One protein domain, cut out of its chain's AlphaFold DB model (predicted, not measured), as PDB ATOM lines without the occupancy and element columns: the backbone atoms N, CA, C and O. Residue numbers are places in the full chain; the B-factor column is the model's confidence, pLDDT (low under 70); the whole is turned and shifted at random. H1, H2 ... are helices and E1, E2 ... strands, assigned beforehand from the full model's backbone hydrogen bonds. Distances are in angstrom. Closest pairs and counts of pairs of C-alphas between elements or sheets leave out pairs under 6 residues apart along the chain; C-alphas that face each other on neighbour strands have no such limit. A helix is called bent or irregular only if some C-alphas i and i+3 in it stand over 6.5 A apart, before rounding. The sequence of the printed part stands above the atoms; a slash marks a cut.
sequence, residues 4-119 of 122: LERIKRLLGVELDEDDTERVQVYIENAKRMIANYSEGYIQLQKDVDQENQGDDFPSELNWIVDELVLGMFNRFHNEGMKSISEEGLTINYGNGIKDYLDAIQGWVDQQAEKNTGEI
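Overview. This is residues 4 to 119 of the 122 residues of an uncharacterized protein of Lactobacillus sp. 3B(2020) (UniProt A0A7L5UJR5). Two helices, H2 and H4, cross as the core of a long, loosely built body, with the short helix H1 packing on both of them and the longest helix, H5, running from the middle of H4 and the last residues of H2 out to one end. At the opposite end the small hairpin of E1 and E2 sticks out with residues 85 to 90, while H3 sits at the end of H2 and residues 49 to 54 of the link after it stick out as a loop. The printed part has 116 residues with five named helices and two named strands, in the order H1 H2 H3 H4 E1 E2 H5, and its class is mostly helix; the sheet, order E1 - E2, is antiparallel. The whole is loose, with a radius of gyration of the C-alphas of 16.7 A, and only just elongated, spanning 59 by 30 by 22 A.

Arrangement. The sheet is a hairpin of E1, residues 83 to 86, and E2, residues 89 to 92, antiparallel at 170 degrees. N 84 and O 91 are within hydrogen-bond range at 3.2 A, as are N 89 and O 86 at 2.9 A. E2 is apart from H4, residues 59 to 75. The hub is H2, residues 17 to 37, which touches four helices. With residues 23 to 31 alone it touches H4, the closest C-alphas being those of Ala 30 and Val 65, 5.5 A apart, at a steep tilt of 54 degrees, opposite ways. H1, residues 4 to 11, touches H2 about perpendicular at 79 degrees, with the C-alphas of Leu 4 and Gln 24 closest at 6.7 A. H1 also touches H4, at a steep tilt of 56 degrees, with the C-alphas of Ile 7 and Asp 66 closest at 6.4 A. H5, residues 96 to 117, touches H4 with residues 96 to 104 alone, at a shallow tilt of 9 degrees, opposite ways; the C-alphas of Leu 68 and Gly 96 are closest, at 6.1 A. H5 also touches H2, at a steep tilt of 53 degrees, with the C-alphas of Met 33 and Ile 97 closest at 7.3 A. H3, residues 41 to 47, and H2 only just touch, with 3 pairs of C-alphas within 8 A, and only at the corner, where the C-alphas of Ala 35 and Tyr 41 are closest at 6.3 A. H3 and H5 are close but not clearly touching, with the C-alphas of Tyr 41 and Val 108 closest at 7.6 A. H1 and H5 are apart. Helix packing is mostly crossed, 1 of 5 pairs being at a shallow tilt. Every O i to N i+4 pair is within hydrogen-bond range in H1 and H2, against 11 of 13 in H4, 15 of 18 in H5 and 1 of 3 in H3, where 2 of 4 O i to N i+3 pairs are within range.

Along the chain. E1 measures 10.0 A and E2 9.7 A from first to last C-alpha. H5, 33.4 A, begins at C-alpha 96 (-16.790, 23.537, -34.872) and ends at C-alpha 117 (-22.840, -0.259, -12.291); it has a kink of 39 degrees near residue 103 and is irregular, C-alphas 99 and 102 being 7.8 A apart. H4, 24.8 A, is irregular too, with C-alphas 60 and 63 at 7.2 A. H2 measures 30.7 A, H3 10.3 A, and H1 10.5 A, beginning at C-alpha 4 (-30.874, 13.990, -43.670).

Size, cuts and confidence. The two C-alphas farthest apart are those of Glu 87 and Ile 119, 59.2 A. Residues 49 to 54, 85 to 90 and 113 to 119, of which 113 to 117 belong to H5, stand free; without them the body spans 40 by 27 by 18 A. The link from H3 to H4, 11 residues, is long, and the printed part has no cut. The mean pLDDT of the printed part is 75.7, with residues 38 to 56, 77 to 94 and 114 to 119 under 70.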
ATOM      1  N   LEU A   4     -30.613  13.114 -42.534       91.94
ATOM      2  CA  LEU A   4     -30.874  13.990 -43.670       91.94
ATOM      3  C   LEU A   4     -32.246  14.673 -43.569       91.94
ATOM      4  O   LEU A   4     -32.357  15.868 -43.831       91.94
ATOM      5  N   GLU A   5     -33.286  13.944 -43.153       92.56
ATOM      6  CA  GLU A   5     -34.614  14.523 -42.900       92.56
ATOM      7  C   GLU A   5     -34.574  15.570 -41.778       92.56
ATOM      8  O   GLU A   5     -35.263  16.590 -41.858       92.56
ATOM      9  N   ARG A   6     -33.753  15.347 -40.742       93.44
ATOM     10  CA  ARG A   6     -33.556  16.290 -39.634       93.44
ATOM     11  C   ARG A   6     -32.876  17.567 -40.070       93.44
ATOM     12  O   ARG A   6     -33.426  18.638 -39.826       93.44
ATOM     13  N   ILE A   7     -31.772  17.458 -40.796       93.88
ATOM     14  CA  ILE A   7     -31.063  18.623 -41.320       93.88
ATOM     15  C   ILE A   7     -31.941  19.413 -42.290       93.88
ATOM     16  O   ILE A   7     -32.057  20.626 -42.137       93.88
ATOM     17  N   LYS A   8     -32.633  18.752 -43.229       92.25
ATOM     18  CA  LYS A   8     -33.561  19.430 -44.152       92.25
ATOM     19  C   LYS A   8     -34.640  20.208 -43.397       92.25
ATOM     20  O   LYS A   8     -34.933  21.355 -43.729       92.25
ATOM     21  N   ARG A   9     -35.196  19.616 -42.336       92.50
ATOM     22  CA  ARG A   9     -36.196  20.279 -41.493       92.50
ATOM     23  C   ARG A   9     -35.627  21.468 -40.715       92.50
ATOM     24  O   ARG A   9     -36.336  22.459 -40.571       92.50
ATOM     25  N   LEU A  10     -34.396  21.371 -40.214       91.50
ATOM     26  CA  LEU A  10     -33.729  22.450 -39.478       91.50
ATOM     27  C   LEU A  10     -33.333  23.618 -40.385       91.50
ATOM     28  O   LEU A  10     -33.510  24.768 -40.001       91.50
ATOM     29  N   LEU A  11     -32.842  23.325 -41.591       89.25
ATOM     30  CA  LEU A  11     -32.487  24.343 -42.579       89.25
ATOM     31  C   LEU A  11     -33.717  25.106 -43.087       89.25
ATOM     32  O   LEU A  11     -33.604  26.274 -43.448       89.25
ATOM     33  N   GLY A  12     -34.889  24.463 -43.116       88.25
ATOM     34  CA  GLY A  12     -36.139  25.106 -43.527       88.25
ATOM     35  C   GLY A  12     -36.177  25.506 -45.006       88.25
ATOM     36  O   GLY A  12     -37.022  26.313 -45.393       88.25
ATOM     37  N   VAL A  13     -35.280  24.949 -45.824       82.06
ATOM     38  CA  VAL A  13     -35.187  25.186 -47.269       82.06
ATOM     39  C   VAL A  13     -35.232  23.866 -48.031       82.06
ATOM     40  O   VAL A  13     -34.868  22.809 -47.505       82.06
ATOM     41  N   GLU A  14     -35.673  23.924 -49.285       86.00
ATOM     42  CA  GLU A  14     -35.479  22.814 -50.213       86.00
ATOM     43  C   GLU A  14     -34.014  22.785 -50.652       86.00
ATOM     44  O   GLU A  14     -33.463  23.805 -51.059       86.00
ATOM     45  N   LEU A  15     -33.389  21.613 -50.541       87.25
ATOM     46  CA  LEU A  15     -32.046  21.367 -51.056       87.25
ATOM     47  C   LEU A  15     -32.164  20.747 -52.441       87.25
ATOM     48  O   LEU A  15     -32.953  19.811 -52.622       87.25
ATOM     49  N   ASP A  16     -31.355  21.224 -53.379       91.00
ATOM     50  CA  ASP A  16     -31.158  20.539 -54.650       91.00
ATOM     51  C   ASP A  16     -30.338  19.241 -54.465       91.00
ATOM     52  O   ASP A  16     -30.071  18.795 -53.340       91.00
ATOM     53  N   GLU A  17     -30.027  18.569 -55.572       92.44
ATOM     54  CA  GLU A  17     -29.284  17.305 -55.567       92.44
ATOM     55  C   GLU A  17     -27.863  17.494 -55.016       92.44
ATOM     56  O   GLU A  17     -27.486  16.804 -54.066       92.44
ATOM     57  N   ASP A  18     -27.134  18.498 -55.510       90.00
ATOM     58  CA  ASP A  18     -25.757  18.799 -55.103       90.00
ATOM     59  C   ASP A  18     -25.669  19.175 -53.614       90.00
ATOM     60  O   ASP A  18     -24.788  18.707 -52.883       90.00
ATOM     61  N   ASP A  19     -26.588  20.012 -53.134       90.62
ATOM     62  CA  ASP A  19     -26.674  20.406 -51.731       90.62
ATOM     63  C   ASP A  19     -27.088  19.227 -50.844       90.62
ATOM     64  O   ASP A  19     -26.576  19.075 -49.730       90.62
ATOM     65  N   THR A  20     -27.979  18.357 -51.332       93.00
ATOM     66  CA  THR A  20     -28.371  17.134 -50.621       93.00
ATOM     67  C   THR A  20     -27.175  16.199 -50.445       93.00
ATOM     68  O   THR A  20     -26.935  15.733 -49.327       93.00
ATOM     69  N   GLU A  21     -26.407  15.939 -51.504       93.25
ATOM     70  CA  GLU A  21     -25.195  15.111 -51.441       93.25
ATOM     71  C   GLU A  21     -24.144  15.727 -50.511       93.25
ATOM     72  O   GLU A  21     -23.538  15.039 -49.683       93.25
ATOM     73  N   ARG A  22     -23.968  17.050 -50.569       92.44
ATOM     74  CA  ARG A  22     -23.030  17.757 -49.693       92.44
ATOM     75  C   ARG A  22     -23.417  17.645 -48.222       92.44
ATOM     76  O   ARG A  22     -22.556  17.374 -47.383       92.44
ATOM     77  N   VAL A  23     -24.700  17.803 -47.899       93.00
ATOM     78  CA  VAL A  23     -25.206  17.621 -46.531       93.00
ATOM     79  C   VAL A  23     -24.970  16.195 -46.038       93.00
ATOM     80  O   VAL A  23     -24.579  16.022 -44.885       93.00
ATOM     81  N   GLN A  24     -25.123  15.176 -46.889       93.56
ATOM     82  CA  GLN A  24     -24.791  13.797 -46.511       93.56
ATOM     83  C   GLN A  24     -23.311  13.656 -46.135       93.56
ATOM     84  O   GLN A  24     -22.991  13.093 -45.089       93.56
ATOM     85  N   VAL A  25     -22.404  14.246 -46.919       93.06
ATOM     86  CA  VAL A  25     -20.967  14.258 -46.594       93.06
ATOM     87  C   VAL A  25     -20.695  14.975 -45.268       93.06
ATOM     88  O   VAL A  25     -19.865  14.525 -44.474       93.06
ATOM     89  N   TYR A  26     -21.392  16.077 -44.991       93.75
ATOM     90  CA  TYR A  26     -21.271  16.797 -43.722       93.75
ATOM     91  C   TYR A  26     -21.753  15.970 -42.529       93.75
ATOM     92  O   TYR A  26     -21.071  15.955 -41.504       93.75
ATOM     93  N   ILE A  27     -22.866  15.248 -42.662       92.19
ATOM     94  CA  ILE A  27     -23.370  14.341 -41.621       92.19
ATOM     95  C   ILE A  27     -22.316  13.275 -41.300       92.19
ATOM     96  O   ILE A  27     -21.939  13.108 -40.138       92.19
ATOM     97  N   GLU A  28     -21.776  12.612 -42.325       89.81
ATOM     98  CA  GLU A  28     -20.751  11.576 -42.155       89.81
ATOM     99  C   GLU A  28     -19.474  12.121 -41.508       89.81
ATOM    100  O   GLU A  28     -18.904  11.509 -40.600       89.81
ATOM    101  N   ASN A  29     -19.034  13.308 -41.924       87.94
ATOM    102  CA  ASN A  29     -17.873  13.957 -41.326       87.94
ATOM    103  C   ASN A  29     -18.112  14.320 -39.857       87.94
ATOM    104  O   ASN A  29     -17.241  14.056 -39.030       87.94
ATOM    105  N   ALA A  30     -19.274  14.879 -39.512       90.12
ATOM    106  CA  ALA A  30     -19.611  15.227 -38.134       90.12
ATOM    107  C   ALA A  30     -19.615  13.987 -37.228       90.12
ATOM    108  O   ALA A  30     -18.954  13.988 -36.187       90.12
ATOM    109  N   LYS A  31     -20.262  12.896 -37.663       88.31
ATOM    110  CA  LYS A  31     -20.262  11.617 -36.936       88.31
ATOM    111  C   LYS A  31     -18.850  11.079 -36.721       88.31
ATOM    112  O   LYS A  31     -18.506  10.700 -35.604       88.31
ATOM    113  N   ARG A  32     -18.000  11.101 -37.754       83.94
ATOM    114  CA  ARG A  32     -16.592  10.671 -37.650       83.94
ATOM    115  C   ARG A  32     -15.784  11.538 -36.691       83.94
ATOM    116  O   ARG A  32     -14.968  11.006 -35.945       83.94
ATOM    117  N   MET A  33     -15.981  12.857 -36.701       85.44
ATOM    118  CA  MET A  33     -15.291  13.759 -35.774       85.44
ATOM    119  C   MET A  33     -15.661  13.448 -34.320       85.44
ATOM    120  O   MET A  33     -14.767  13.365 -33.480       85.44
ATOM    121  N   ILE A  34     -16.952  13.235 -34.044       86.25
ATOM    122  CA  ILE A  34     -17.444  12.857 -32.714       86.25
ATOM    123  C   ILE A  34     -16.854  11.502 -32.309       86.25
ATOM    124  O   ILE A  34     -16.222  11.416 -31.261       86.25
ATOM    125  N   ALA A  35     -16.962  10.491 -33.178       79.19
ATOM    126  CA  ALA A  35     -16.460   9.143 -32.923       79.19
ATOM    127  C   ALA A  35     -14.947   9.106 -32.634       79.19
ATOM    128  O   ALA A  35     -14.516   8.396 -31.729       79.19
ATOM    129  N   ASN A  36     -14.147   9.889 -33.368       77.19
ATOM    130  CA  ASN A  36     -12.700   9.985 -33.157       77.19
ATOM    131  C   ASN A  36     -12.336  10.662 -31.831       77.19
ATOM    132  O   ASN A  36     -11.318  10.320 -31.239       77.19
ATOM    133  N   TYR A  37     -13.123  11.645 -31.388       75.62
ATOM    134  CA  TYR A  37     -12.882  12.309 -30.109       75.62
ATOM    135  C   TYR A  37     -13.249  11.399 -28.931       75.62
ATOM    136  O   TYR A  37     -12.540  11.343 -27.929       75.62
ATOM    137  N   SER A  38     -14.324  10.630 -29.073       68.81
ATOM    138  CA  SER A  38     -14.726   9.617 -28.109       68.81
ATOM    139  C   SER A  38     -13.940   8.314 -28.313       68.81
ATOM    140  O   SER A  38     -14.526   7.317 -28.724       68.81
ATOM    141  N   GLU A  39     -12.634   8.268 -28.017       61.78
ATOM    142  CA  GLU A  39     -11.838   7.019 -28.113       61.78
ATOM    143  C   GLU A  39     -12.509   5.822 -27.393       61.78
ATOM    144  O   GLU A  39     -12.394   4.685 -27.848       61.78
ATOM    145  N   GLY A  40     -13.304   6.065 -26.339       55.53
ATOM    146  CA  GLY A  40     -14.129   5.045 -25.668       55.53
ATOM    147  C   GLY A  40     -15.266   4.445 -26.519       55.53
ATOM    148  O   GLY A  40     -15.657   3.300 -26.304       55.53
ATOM    149  N   TYR A  41     -15.764   5.162 -27.530       53.47
ATOM    150  CA  TYR A  41     -16.811   4.697 -28.449       53.47
ATOM    151  C   TYR A  41     -16.285   3.728 -29.520       53.47
ATOM    152  O   TYR A  41     -17.006   2.827 -29.945       53.47
ATOM    153  N   ILE A  42     -15.004   3.825 -29.906       51.78
ATOM    154  CA  ILE A  42     -14.360   2.856 -30.817       51.78
ATOM    155  C   ILE A  42     -14.403   1.433 -30.229       51.78
ATOM    156  O   ILE A  42     -14.401   0.455 -30.979       51.78
ATOM    157  N   GLN A  43     -14.477   1.308 -28.900       52.69
ATOM    158  CA  GLN A  43     -14.656   0.024 -28.231       52.69
ATOM    159  C   GLN A  43     -16.125  -0.435 -28.237       52.69
ATOM    160  O   GLN A  43     -16.377  -1.595 -28.540       52.69
ATOM    161  N   LEU A  44     -17.085   0.474 -28.018       48.91
ATOM    162  CA  LEU A  44     -18.527   0.178 -28.076       48.91
ATOM    163  C   LEU A  44     -18.980  -0.285 -29.474       48.91
ATOM    164  O   LEU A  44     -19.789  -1.196 -29.587       48.91
ATOM    165  N   GLN A  45     -18.405   0.279 -30.540       46.22
ATOM    166  CA  GLN A  45     -18.722  -0.098 -31.923       46.22
ATOM    167  C   GLN A  45     -18.139  -1.465 -32.331       46.22
ATOM    168  O   GLN A  45     -18.639  -2.092 -33.260       46.22
ATOM    169  N   LYS A  46     -17.064  -1.934 -31.679       46.56
ATOM    170  CA  LYS A  46     -16.419  -3.216 -32.026       46.56
ATOM    171  C   LYS A  46     -17.157  -4.439 -31.485       46.56
ATOM    172  O   LYS A  46     -16.984  -5.514 -32.058       46.56
ATOM    173  N   ASP A  47     -17.965  -4.269 -30.442       44.16
ATOM    174  CA  ASP A  47     -18.704  -5.367 -29.811       44.16
ATOM    175  C   ASP A  47     -20.133  -5.530 -30.380       44.16
ATOM    176  O   ASP A  47     -20.755  -6.566 -30.159       44.16
ATOM    177  N   VAL A  48     -20.630  -4.565 -31.174       44.91
ATOM    178  CA  VAL A  48     -21.992  -4.542 -31.761       44.91
ATOM    179  C   VAL A  48     -21.957  -4.733 -33.289       44.91
ATOM    180  O   VAL A  48     -22.340  -3.871 -34.060       44.91
ATOM    181  N   ASP A  49     -21.525  -5.912 -33.726       39.47
ATOM    182  CA  ASP A  49     -21.728  -6.472 -35.076       39.47
ATOM    183  C   ASP A  49     -20.749  -6.114 -36.213       39.47
ATOM    184  O   ASP A  49     -20.688  -5.028 -36.785       39.47
ATOM    185  N   GLN A  50     -20.067  -7.175 -36.653       40.09
ATOM    186  CA  GLN A  50     -19.265  -7.299 -37.871       40.09
ATOM    187  C   GLN A  50     -20.089  -7.407 -39.172       40.09
ATOM    188  O   GLN A  50     -19.516  -7.762 -40.203       40.09
ATOM    189  N   GLU A  51     -21.394  -7.117 -39.186       38.09
ATOM    190  CA  GLU A  51     -22.227  -7.433 -40.364       38.09
ATOM    191  C   GLU A  51     -23.116  -6.294 -40.890       38.09
ATOM    192  O   GLU A  51     -23.573  -6.377 -42.029       38.09
ATOM    193  N   ASN A  52     -23.270  -5.179 -40.165       38.56
ATOM    194  CA  ASN A  52     -24.062  -4.035 -40.630       38.56
ATOM    195  C   ASN A  52     -23.198  -2.773 -40.742       38.56
ATOM    196  O   ASN A  52     -22.801  -2.163 -39.756       38.56
ATOM    197  N   GLN A  53     -22.899  -2.361 -41.977       42.69
ATOM    198  CA  GLN A  53     -22.188  -1.113 -42.296       42.69
ATOM    199  C   GLN A  53     -23.093   0.128 -42.150       42.69
ATOM    200  O   GLN A  53     -23.135   0.985 -43.031       42.69
ATOM    201  N   GLY A  54     -23.830   0.221 -41.047       48.03
ATOM    202  CA  GLY A  54     -24.711   1.337 -40.730       48.03
ATOM    203  C   GLY A  54     -25.380   1.120 -39.379       48.03
ATOM    204  O   GLY A  54     -25.838   0.016 -39.111       48.03
ATOM    205  N   ASP A  55     -25.444   2.193 -38.589       50.47
ATOM    206  CA  ASP A  55     -26.190   2.328 -37.331       50.47
ATOM    207  C   ASP A  55     -25.628   1.503 -36.159       50.47
ATOM    208  O   ASP A  55     -25.658   0.285 -36.140       50.47
ATOM    209  N   ASP A  56     -25.049   2.120 -35.133       65.69
ATOM    210  CA  ASP A  56     -25.898   2.800 -34.158       65.69
ATOM    211  C   ASP A  56     -25.183   4.014 -33.535       65.69
ATOM    212  O   ASP A  56     -24.725   3.981 -32.396       65.69
ATOM    213  N   PHE A  57     -25.030   5.102 -34.302       76.25
ATOM    214  CA  PHE A  57     -24.529   6.357 -33.726       76.25
ATOM    215  C   PHE A  57     -25.477   6.803 -32.598       76.25
ATOM    216  O   PHE A  57     -26.689   6.861 -32.826       76.25
ATOM    217  N   PRO A  58     -24.969   7.154 -31.401       81.88
ATOM    218  CA  PRO A  58     -25.811   7.414 -30.243       81.88
ATOM    219  C   PRO A  58     -26.738   8.595 -30.509       81.88
ATOM    220  O   PRO A  58     -26.298   9.729 -30.720       81.88
ATOM    221  N   SER A  59     -28.042   8.322 -30.476       86.06
ATOM    222  CA  SER A  59     -29.071   9.315 -30.785       86.06
ATOM    223  C   SER A  59     -29.005  10.549 -29.877       86.06
ATOM    224  O   SER A  59     -29.377  11.647 -30.290       86.06
ATOM    225  N   GLU A  60     -28.464  10.400 -28.666       86.94
ATOM    226  CA  GLU A  60     -28.221  11.472 -27.702       86.94
ATOM    227  C   GLU A  60     -27.180  12.490 -28.183       86.94
ATOM    228  O   GLU A  60     -27.183  13.624 -27.709       86.94
ATOM    229  N   LEU A  61     -26.312  12.117 -29.129       90.06
ATOM    230  CA  LEU A  61     -25.324  13.008 -29.741       90.06
ATOM    231  C   LEU A  61     -25.807  13.602 -31.077       90.06
ATOM    232  O   LEU A  61     -25.101  14.421 -31.666       90.06
ATOM    233  N   ASN A  62     -27.011  13.255 -31.551       91.50
ATOM    234  CA  ASN A  62     -27.541  13.750 -32.830       91.50
ATOM    235  C   ASN A  62     -27.657  15.276 -32.884       91.50
ATOM    236  O   ASN A  62     -27.447  15.858 -33.941       91.50
ATOM    237  N   TRP A  63     -27.934  15.940 -31.761       93.62
ATOM    238  CA  TRP A  63     -27.992  17.403 -31.729       93.62
ATOM    239  C   TRP A  63     -26.622  18.047 -32.011       93.62
ATOM    240  O   TRP A  63     -26.561  19.107 -32.622       93.62
ATOM    241  N   ILE A  64     -25.516  17.392 -31.633       93.50
ATOM    242  CA  ILE A  64     -24.153  17.855 -31.949       93.50
ATOM    243  C   ILE A  64     -23.882  17.674 -33.443       93.50
ATOM    244  O   ILE A  64     -23.304  18.555 -34.078       93.50
ATOM    245  N   VAL A  65     -24.321  16.548 -34.018       92.50
ATOM    246  CA  VAL A  65     -24.265  16.326 -35.471       92.50
ATOM    247  C   VAL A  65     -25.020  17.440 -36.192       92.50
ATOM    248  O   VAL A  65     -24.474  18.032 -37.118       92.50
ATOM    249  N   ASP A  66     -26.226  17.769 -35.732       94.44
ATOM    250  CA  ASP A  66     -27.057  18.805 -36.338       94.44
ATOM    251  C   ASP A  66     -26.368  20.170 -36.333       94.44
ATOM    252  O   ASP A  66     -26.202  20.777 -37.391       94.44
ATOM    253  N   GLU A  67     -25.878  20.618 -35.178       93.38
ATOM    254  CA  GLU A  67     -25.179  21.899 -35.050       93.38
ATOM    255  C   GLU A  67     -23.905  21.965 -35.909       93.38
ATOM    256  O   GLU A  67     -23.623  22.983 -36.548       93.38
ATOM    257  N   LEU A  68     -23.134  20.874 -35.974       92.31
ATOM    258  CA  LEU A  68     -21.940  20.803 -36.818       92.31
ATOM    259  C   LEU A  68     -22.288  20.883 -38.304       92.31
ATOM    260  O   LEU A  68     -21.607  21.590 -39.051       92.31
ATOM    261  N   VAL A  69     -23.336  20.182 -38.738       93.25
ATOM    262  CA  VAL A  69     -23.775  20.175 -40.137       93.25
ATOM    263  C   VAL A  69     -24.344  21.527 -40.542       93.25
ATOM    264  O   VAL A  69     -23.952  22.047 -41.586       93.25
ATOM    265  N   LEU A  70     -25.188  22.137 -39.708       91.12
ATOM    266  CA  LEU A  70     -25.689  23.495 -39.929       91.12
ATOM    267  C   LEU A  70     -24.534  24.499 -39.999       91.12
ATOM    268  O   LEU A  70     -24.489  25.340 -40.897       91.12
ATOM    269  N   GLY A  71     -23.551  24.377 -39.104       88.75
ATOM    270  CA  GLY A  71     -22.345  25.198 -39.120       88.75
ATOM    271  C   GLY A  71     -21.523  25.027 -40.401       88.75
ATOM    272  O   GLY A  71     -21.080  26.021 -40.975       88.75
ATOM    273  N   MET A  72     -21.328  23.794 -40.879       89.31
ATOM    274  CA  MET A  72     -20.626  23.517 -42.140       89.31
ATOM    275  C   MET A  72     -21.384  24.066 -43.348       89.31
ATOM    276  O   MET A  72     -20.776  24.720 -44.192       89.31
ATOM    277  N   PHE A  73     -22.702  23.865 -43.395       88.56
ATOM    278  CA  PHE A  73     -23.558  24.369 -44.464       88.56
ATOM    279  C   PHE A  73     -23.542  25.900 -44.525       88.56
ATOM    280  O   PHE A  73     -23.295  26.470 -45.579       88.56
ATOM    281  N   ASN A  74     -23.678  26.581 -43.386       83.38
ATOM    282  CA  ASN A  74     -23.660  28.048 -43.332       83.38
ATOM    283  C   ASN A  74     -22.280  28.656 -43.657       83.38
ATOM    284  O   ASN A  74     -22.186  29.805 -44.099       83.38
ATOM    285  N   ARG A  75     -21.192  27.911 -43.413       81.75
ATOM    286  CA  ARG A  75     -19.822  28.308 -43.785       81.75
ATOM    287  C   ARG A  75     -19.502  28.048 -45.250       81.75
ATOM    288  O   ARG A  75     -18.517  28.594 -45.746       81.75
ATOM    289  N   PHE A  76     -20.266  27.196 -45.924       77.94
ATOM    290  CA  PHE A  76     -20.052  26.897 -47.331       77.94
ATOM    291  C   PHE A  76     -20.148  28.192 -48.152       77.94
ATOM    292  O   PHE A  76     -20.960  29.059 -47.843       77.94
ATOM    293  N   HIS A  77     -19.255  28.367 -49.135       67.31
ATOM    294  CA  HIS A  77     -19.003  29.632 -49.864       67.31
ATOM    295  C   HIS A  77     -18.376  30.781 -49.050       67.31
ATOM    296  O   HIS A  77     -17.899  31.748 -49.639       67.31
ATOM    297  N   ASN A  78     -18.276  30.646 -47.727       67.62
ATOM    298  CA  ASN A  78     -17.656  31.615 -46.819       67.62
ATOM    299  C   ASN A  78     -16.343  31.088 -46.213       67.62
ATOM    300  O   ASN A  78     -15.924  31.475 -45.117       67.62
ATOM    301  N   GLU A  79     -15.693  30.164 -46.919       62.19
ATOM    302  CA  GLU A  79     -14.515  29.441 -46.454       62.19
ATOM    303  C   GLU A  79     -13.371  30.403 -46.091       62.19
ATOM    304  O   GLU A  79     -12.980  31.275 -46.864       62.19
ATOM    305  N   GLY A  80     -12.830  30.264 -44.877       53.03
ATOM    306  CA  GLY A  80     -11.764  31.131 -44.360       53.03
ATOM    307  C   GLY A  80     -12.238  32.390 -43.621       53.03
ATOM    308  O   GLY A  80     -11.412  33.057 -42.991       53.03
ATOM    309  N   MET A  81     -13.541  32.691 -43.602       57.97
ATOM    310  CA  MET A  81     -14.109  33.783 -42.804       57.97
ATOM    311  C   MET A  81     -14.551  33.283 -41.421       57.97
ATOM    312  O   MET A  81     -15.285  32.309 -41.292       57.97
ATOM    313  N   LYS A  82     -14.095  33.950 -40.350       57.69
ATOM    314  CA  LYS A  82     -14.544  33.655 -38.970       57.69
ATOM    315  C   LYS A  82     -15.911  34.264 -38.654       57.69
ATOM    316  O   LYS A  82     -16.611  33.774 -37.769       57.69
ATOM    317  N   SER A  83     -16.270  35.311 -39.389       58.97
ATOM    318  CA  SER A  83     -17.539  36.015 -39.285       58.97
ATOM    319  C   SER A  83     -17.846  36.758 -40.580       58.97
ATOM    320  O   SER A  83     -16.914  37.236 -41.230       58.97
ATOM    321  N   ILE A  84     -19.127  36.929 -40.897       63.50
ATOM    322  CA  ILE A  84     -19.599  37.870 -41.923       63.50
ATOM    323  C   ILE A  84     -20.455  38.933 -41.250       63.50
ATOM    324  O   ILE A  84     -21.217  38.631 -40.332       63.50
ATOM    325  N   SER A  85     -20.283  40.181 -41.683       55.62
ATOM    326  CA  SER A  85     -21.067  41.323 -41.228       55.62
ATOM    327  C   SER A  85     -21.712  41.998 -42.436       55.62
ATOM    328  O   SER A  85     -21.039  42.747 -43.140       55.62
ATOM    329  N   GLU A  86     -23.006  41.767 -42.653       56.66
ATOM    330  CA  GLU A  86     -23.811  42.435 -43.688       56.66
ATOM    331  C   GLU A  86     -25.007  43.139 -43.040       56.66
ATOM    332  O   GLU A  86     -25.635  42.593 -42.139       56.66
ATOM    333  N   GLU A  87     -25.274  44.387 -43.441       67.31
ATOM    334  CA  GLU A  87     -26.424  45.210 -43.007       67.31
ATOM    335  C   GLU A  87     -26.747  45.202 -41.491       67.31
ATOM    336  O   GLU A  87     -27.894  45.350 -41.076       67.31
ATOM    337  N   GLY A  88     -25.731  45.072 -40.629       58.38
ATOM    338  CA  GLY A  88     -25.896  45.065 -39.168       58.38
ATOM    339  C   GLY A  88     -26.130  43.686 -38.537       58.38
ATOM    340  O   GLY A  88     -26.318  43.604 -37.324       58.38
ATOM    341  N   LEU A  89     -26.065  42.605 -39.318       50.97
ATOM    342  CA  LEU A  89     -26.076  41.221 -38.846       50.97
ATOM    343  C   LEU A  89     -24.654  40.658 -38.852       50.97
ATOM    344  O   LEU A  89     -24.020  40.551 -39.897       50.97
ATOM    345  N   THR A  90     -24.151  40.294 -37.672       59.41
ATOM    346  CA  THR A  90     -22.897  39.545 -37.526       59.41
ATOM    347  C   THR A  90     -23.208  38.065 -37.361       59.41
ATOM    348  O   THR A  90     -23.814  37.665 -36.368       59.41
ATOM    349  N   ILE A  91     -22.759  37.246 -38.309       63.09
ATOM    350  CA  ILE A  91     -22.818  35.786 -38.216       63.09
ATOM    351  C   ILE A  91     -21.473  35.303 -37.678       63.09
ATOM    352  O   ILE A  91     -20.446  35.507 -38.321       63.09
ATOM    353  N   ASN A  92     -21.469  34.672 -36.501       64.31
ATOM    354  CA  ASN A  92     -20.296  34.005 -35.937       64.31
ATOM    355  C   ASN A  92     -20.393  32.509 -36.206       64.31
ATOM    356  O   ASN A  92     -21.352  31.868 -35.788       64.31
ATOM    357  N   TYR A  93     -19.383  31.940 -36.858       65.44
ATOM    358  CA  TYR A  93     -19.465  30.553 -37.303       65.44
ATOM    359  C   TYR A  93     -19.070  29.508 -36.242       65.44
ATOM    360  O   TYR A  93     -19.156  28.318 -36.534       65.44
ATOM    361  N   GLY A  94     -18.640  29.901 -35.035       67.62
ATOM    362  CA  GLY A  94     -18.186  28.991 -33.962       67.62
ATOM    363  C   GLY A  94     -16.803  28.362 -34.207       67.62
ATOM    364  O   GLY A  94     -16.128  28.672 -35.193       67.62
ATOM    365  N   ASN A  95     -16.361  27.445 -33.346       77.31
ATOM    366  CA  ASN A  95     -15.091  26.711 -33.481       77.31
ATOM    367  C   ASN A  95     -15.265  25.265 -33.983       77.31
ATOM    368  O   ASN A  95     -14.297  24.496 -33.998       77.31
ATOM    369  N   GLY A  96     -16.470  24.895 -34.429       84.62
ATOM    370  CA  GLY A  96     -16.790  23.537 -34.872       84.62
ATOM    371  C   GLY A  96     -16.847  22.577 -33.685       84.62
ATOM    372  O   GLY A  96     -17.343  22.941 -32.625       84.62
ATOM    373  N   ILE A  97     -16.291  21.368 -33.828       85.00
ATOM    374  CA  ILE A  97     -16.350  20.336 -32.775       85.00
ATOM    375  C   ILE A  97     -15.754  20.782 -31.432       85.00
ATOM    376  O   ILE A  97     -16.154  20.282 -30.387       85.00
ATOM    377  N   LYS A  98     -14.843  21.765 -31.442       87.44
ATOM    378  CA  LYS A  98     -14.206  22.301 -30.231       87.44
ATOM    379  C   LYS A  98     -15.202  22.835 -29.204       87.44
ATOM    380  O   LYS A  98     -14.927  22.735 -28.016       87.44
ATOM    381  N   ASP A  99     -16.332  23.369 -29.658       89.00
ATOM    382  CA  ASP A  99     -17.356  23.926 -28.767       89.00
ATOM    383  C   ASP A  99     -18.170  22.824 -28.055       89.00
ATOM    384  O   ASP A  99     -18.883  23.107 -27.097       89.00
ATOM    385  N   TYR A 100     -18.039  21.563 -28.487       91.12
ATOM    386  CA  TYR A 100     -18.840  20.428 -28.016       91.12
ATOM    387  C   TYR A 100     -18.026  19.341 -27.304       91.12
ATOM    388  O   TYR A 100     -18.595  18.339 -26.877       91.12
ATOM    389  N   LEU A 101     -16.712  19.523 -27.153       88.31
ATOM    390  CA  LEU A 101     -15.819  18.512 -26.576       88.31
ATOM    391  C   LEU A 101     -16.227  18.111 -25.155       88.31
ATOM    392  O   LEU A 101     -16.350  16.922 -24.874       88.31
ATOM    393  N   ASP A 102     -16.527  19.086 -24.294       89.81
ATOM    394  CA  ASP A 102     -16.937  18.825 -22.908       89.81
ATOM    395  C   ASP A 102     -18.258  18.041 -22.837       89.81
ATOM    396  O   ASP A 102     -18.425  17.166 -21.988       89.81
ATOM    397  N   ALA A 103     -19.193  18.314 -23.753       89.75
ATOM    398  CA  ALA A 103     -20.468  17.604 -23.826       89.75
ATOM    399  C   ALA A 103     -20.286  16.154 -24.300       89.75
ATOM    400  O   ALA A 103     -20.889  15.243 -23.733       89.75
ATOM    401  N   ILE A 104     -19.429  15.934 -25.305       87.75
ATOM    402  CA  ILE A 104     -19.083  14.587 -25.775       87.75
ATOM    403  C   ILE A 104     -18.392  13.811 -24.649       87.75
ATOM    404  O   ILE A 104     -18.764  12.670 -24.389       87.75
ATOM    405  N   GLN A 105     -17.447  14.431 -23.934       86.06
ATOM    406  CA  GLN A 105     -16.768  13.798 -22.804       86.06
ATOM    407  C   GLN A 105     -17.750  13.441 -21.683       86.06
ATOM    408  O   GLN A 105     -17.759  12.306 -21.220       86.06
ATOM    409  N   GLY A 106     -18.642  14.363 -21.311       88.69
ATOM    410  CA  GLY A 106     -19.665  14.100 -20.301       88.69
ATOM    411  C   GLY A 106     -20.615  12.962 -20.685       88.69
ATOM    412  O   GLY A 106     -21.055  12.213 -19.813       88.69
ATOM    413  N   TRP A 107     -20.915  12.788 -21.975       87.44
ATOM    414  CA  TRP A 107     -21.657  11.621 -22.452       87.44
ATOM    415  C   TRP A 107     -20.832  10.334 -22.322       87.44
ATOM    416  O   TRP A 107     -21.351   9.346 -21.806       87.44
ATOM    417  N   VAL A 108     -19.556  10.341 -22.725       83.12
ATOM    418  CA  VAL A 108     -18.652   9.180 -22.596       83.12
ATOM    419  C   VAL A 108     -18.546   8.724 -21.137       83.12
ATOM    420  O   VAL A 108     -18.693   7.533 -20.857       83.12
ATOM    421  N   ASP A 109     -18.365   9.665 -20.210       84.75
ATOM    422  CA  ASP A 109     -18.245   9.385 -18.776       84.75
ATOM    423  C   ASP A 109     -19.524   8.730 -18.221       84.75
ATOM    424  O   ASP A 109     -19.456   7.721 -17.516       84.75
ATOM    425  N   GLN A 110     -20.705   9.224 -18.614       83.38
ATOM    426  CA  GLN A 110     -21.991   8.630 -18.220       83.38
ATOM    427  C   GLN A 110     -22.164   7.192 -18.722       83.38
ATOM    428  O   GLN A 110     -22.742   6.362 -18.018       83.38
ATOM    429  N   GLN A 111     -21.696   6.875 -19.933       79.62
ATOM    430  CA  GLN A 111     -21.771   5.500 -20.440       79.62
ATOM    431  C   GLN A 111     -20.801   4.574 -19.694       79.62
ATOM    432  O   GLN A 111     -21.150   3.432 -19.392       79.62
ATOM    433  N   ALA A 112     -19.612   5.065 -19.331       72.88
ATOM    434  CA  ALA A 112     -18.656   4.307 -18.526       72.88
ATOM    435  C   ALA A 112     -19.206   3.969 -17.124       72.88
ATOM    436  O   ALA A 112     -19.049   2.840 -16.648       72.88
ATOM    437  N   GLU A 113     -19.895   4.914 -16.476       72.69
ATOM    438  CA  GLU A 113     -20.556   4.683 -15.184       72.69
ATOM    439  C   GLU A 113     -21.676   3.638 -15.272       72.69
ATOM    440  O   GLU A 113     -21.732   2.734 -14.434       72.69
ATOM    441  N   LYS A 114     -22.532   3.712 -16.303       67.44
ATOM    442  CA  LYS A 114     -23.598   2.720 -16.533       67.44
ATOM    443  C   LYS A 114     -23.033   1.307 -16.673       67.44
ATOM    444  O   LYS A 114     -23.500   0.397 -15.993       67.44
ATOM    445  N   ASN A 115     -21.975   1.153 -17.470       60.34
ATOM    446  CA  ASN A 115     -21.329  -0.142 -17.686       60.34
ATOM    447  C   ASN A 115     -20.654  -0.687 -16.419       60.34
ATOM    448  O   ASN A 115     -20.596  -1.894 -16.228       60.34
ATOM    449  N   THR A 116     -20.157   0.177 -15.530       58.66
ATOM    450  CA  THR A 116     -19.528  -0.258 -14.269       58.66
ATOM    451  C   THR A 116     -20.570  -0.638 -13.209       58.66
ATOM    452  O   THR A 116     -20.342  -1.550 -12.413       58.66
ATOM    453  N   GLY A 117     -21.732   0.023 -13.208       50.53
ATOM    454  CA  GLY A 117     -22.840  -0.259 -12.291       50.53
ATOM    455  C   GLY A 117     -23.545  -1.596 -12.541       50.53
ATOM    456  O   GLY A 117     -24.018  -2.210 -11.587       50.53
ATOM    457  N   GLU A 118     -23.575  -2.089 -13.784       50.38
ATOM    458  CA  GLU A 118     -24.164  -3.401 -14.111       50.38
ATOM    459  C   GLU A 118     -23.325  -4.597 -13.630       50.38
ATOM    460  O   GLU A 118     -23.866  -5.682 -13.430       50.38
ATOM    461  N   ILE A 119     -22.022  -4.414 -13.384       49.59
ATOM    462  CA  ILE A 119     -21.109  -5.509 -13.002       49.59
ATOM    463  C   ILE A 119     -21.125  -5.757 -11.478       49.59
ATOM    464  O   ILE A 119     -20.635  -6.779 -11.006       49.59
TER     465      ILE A 119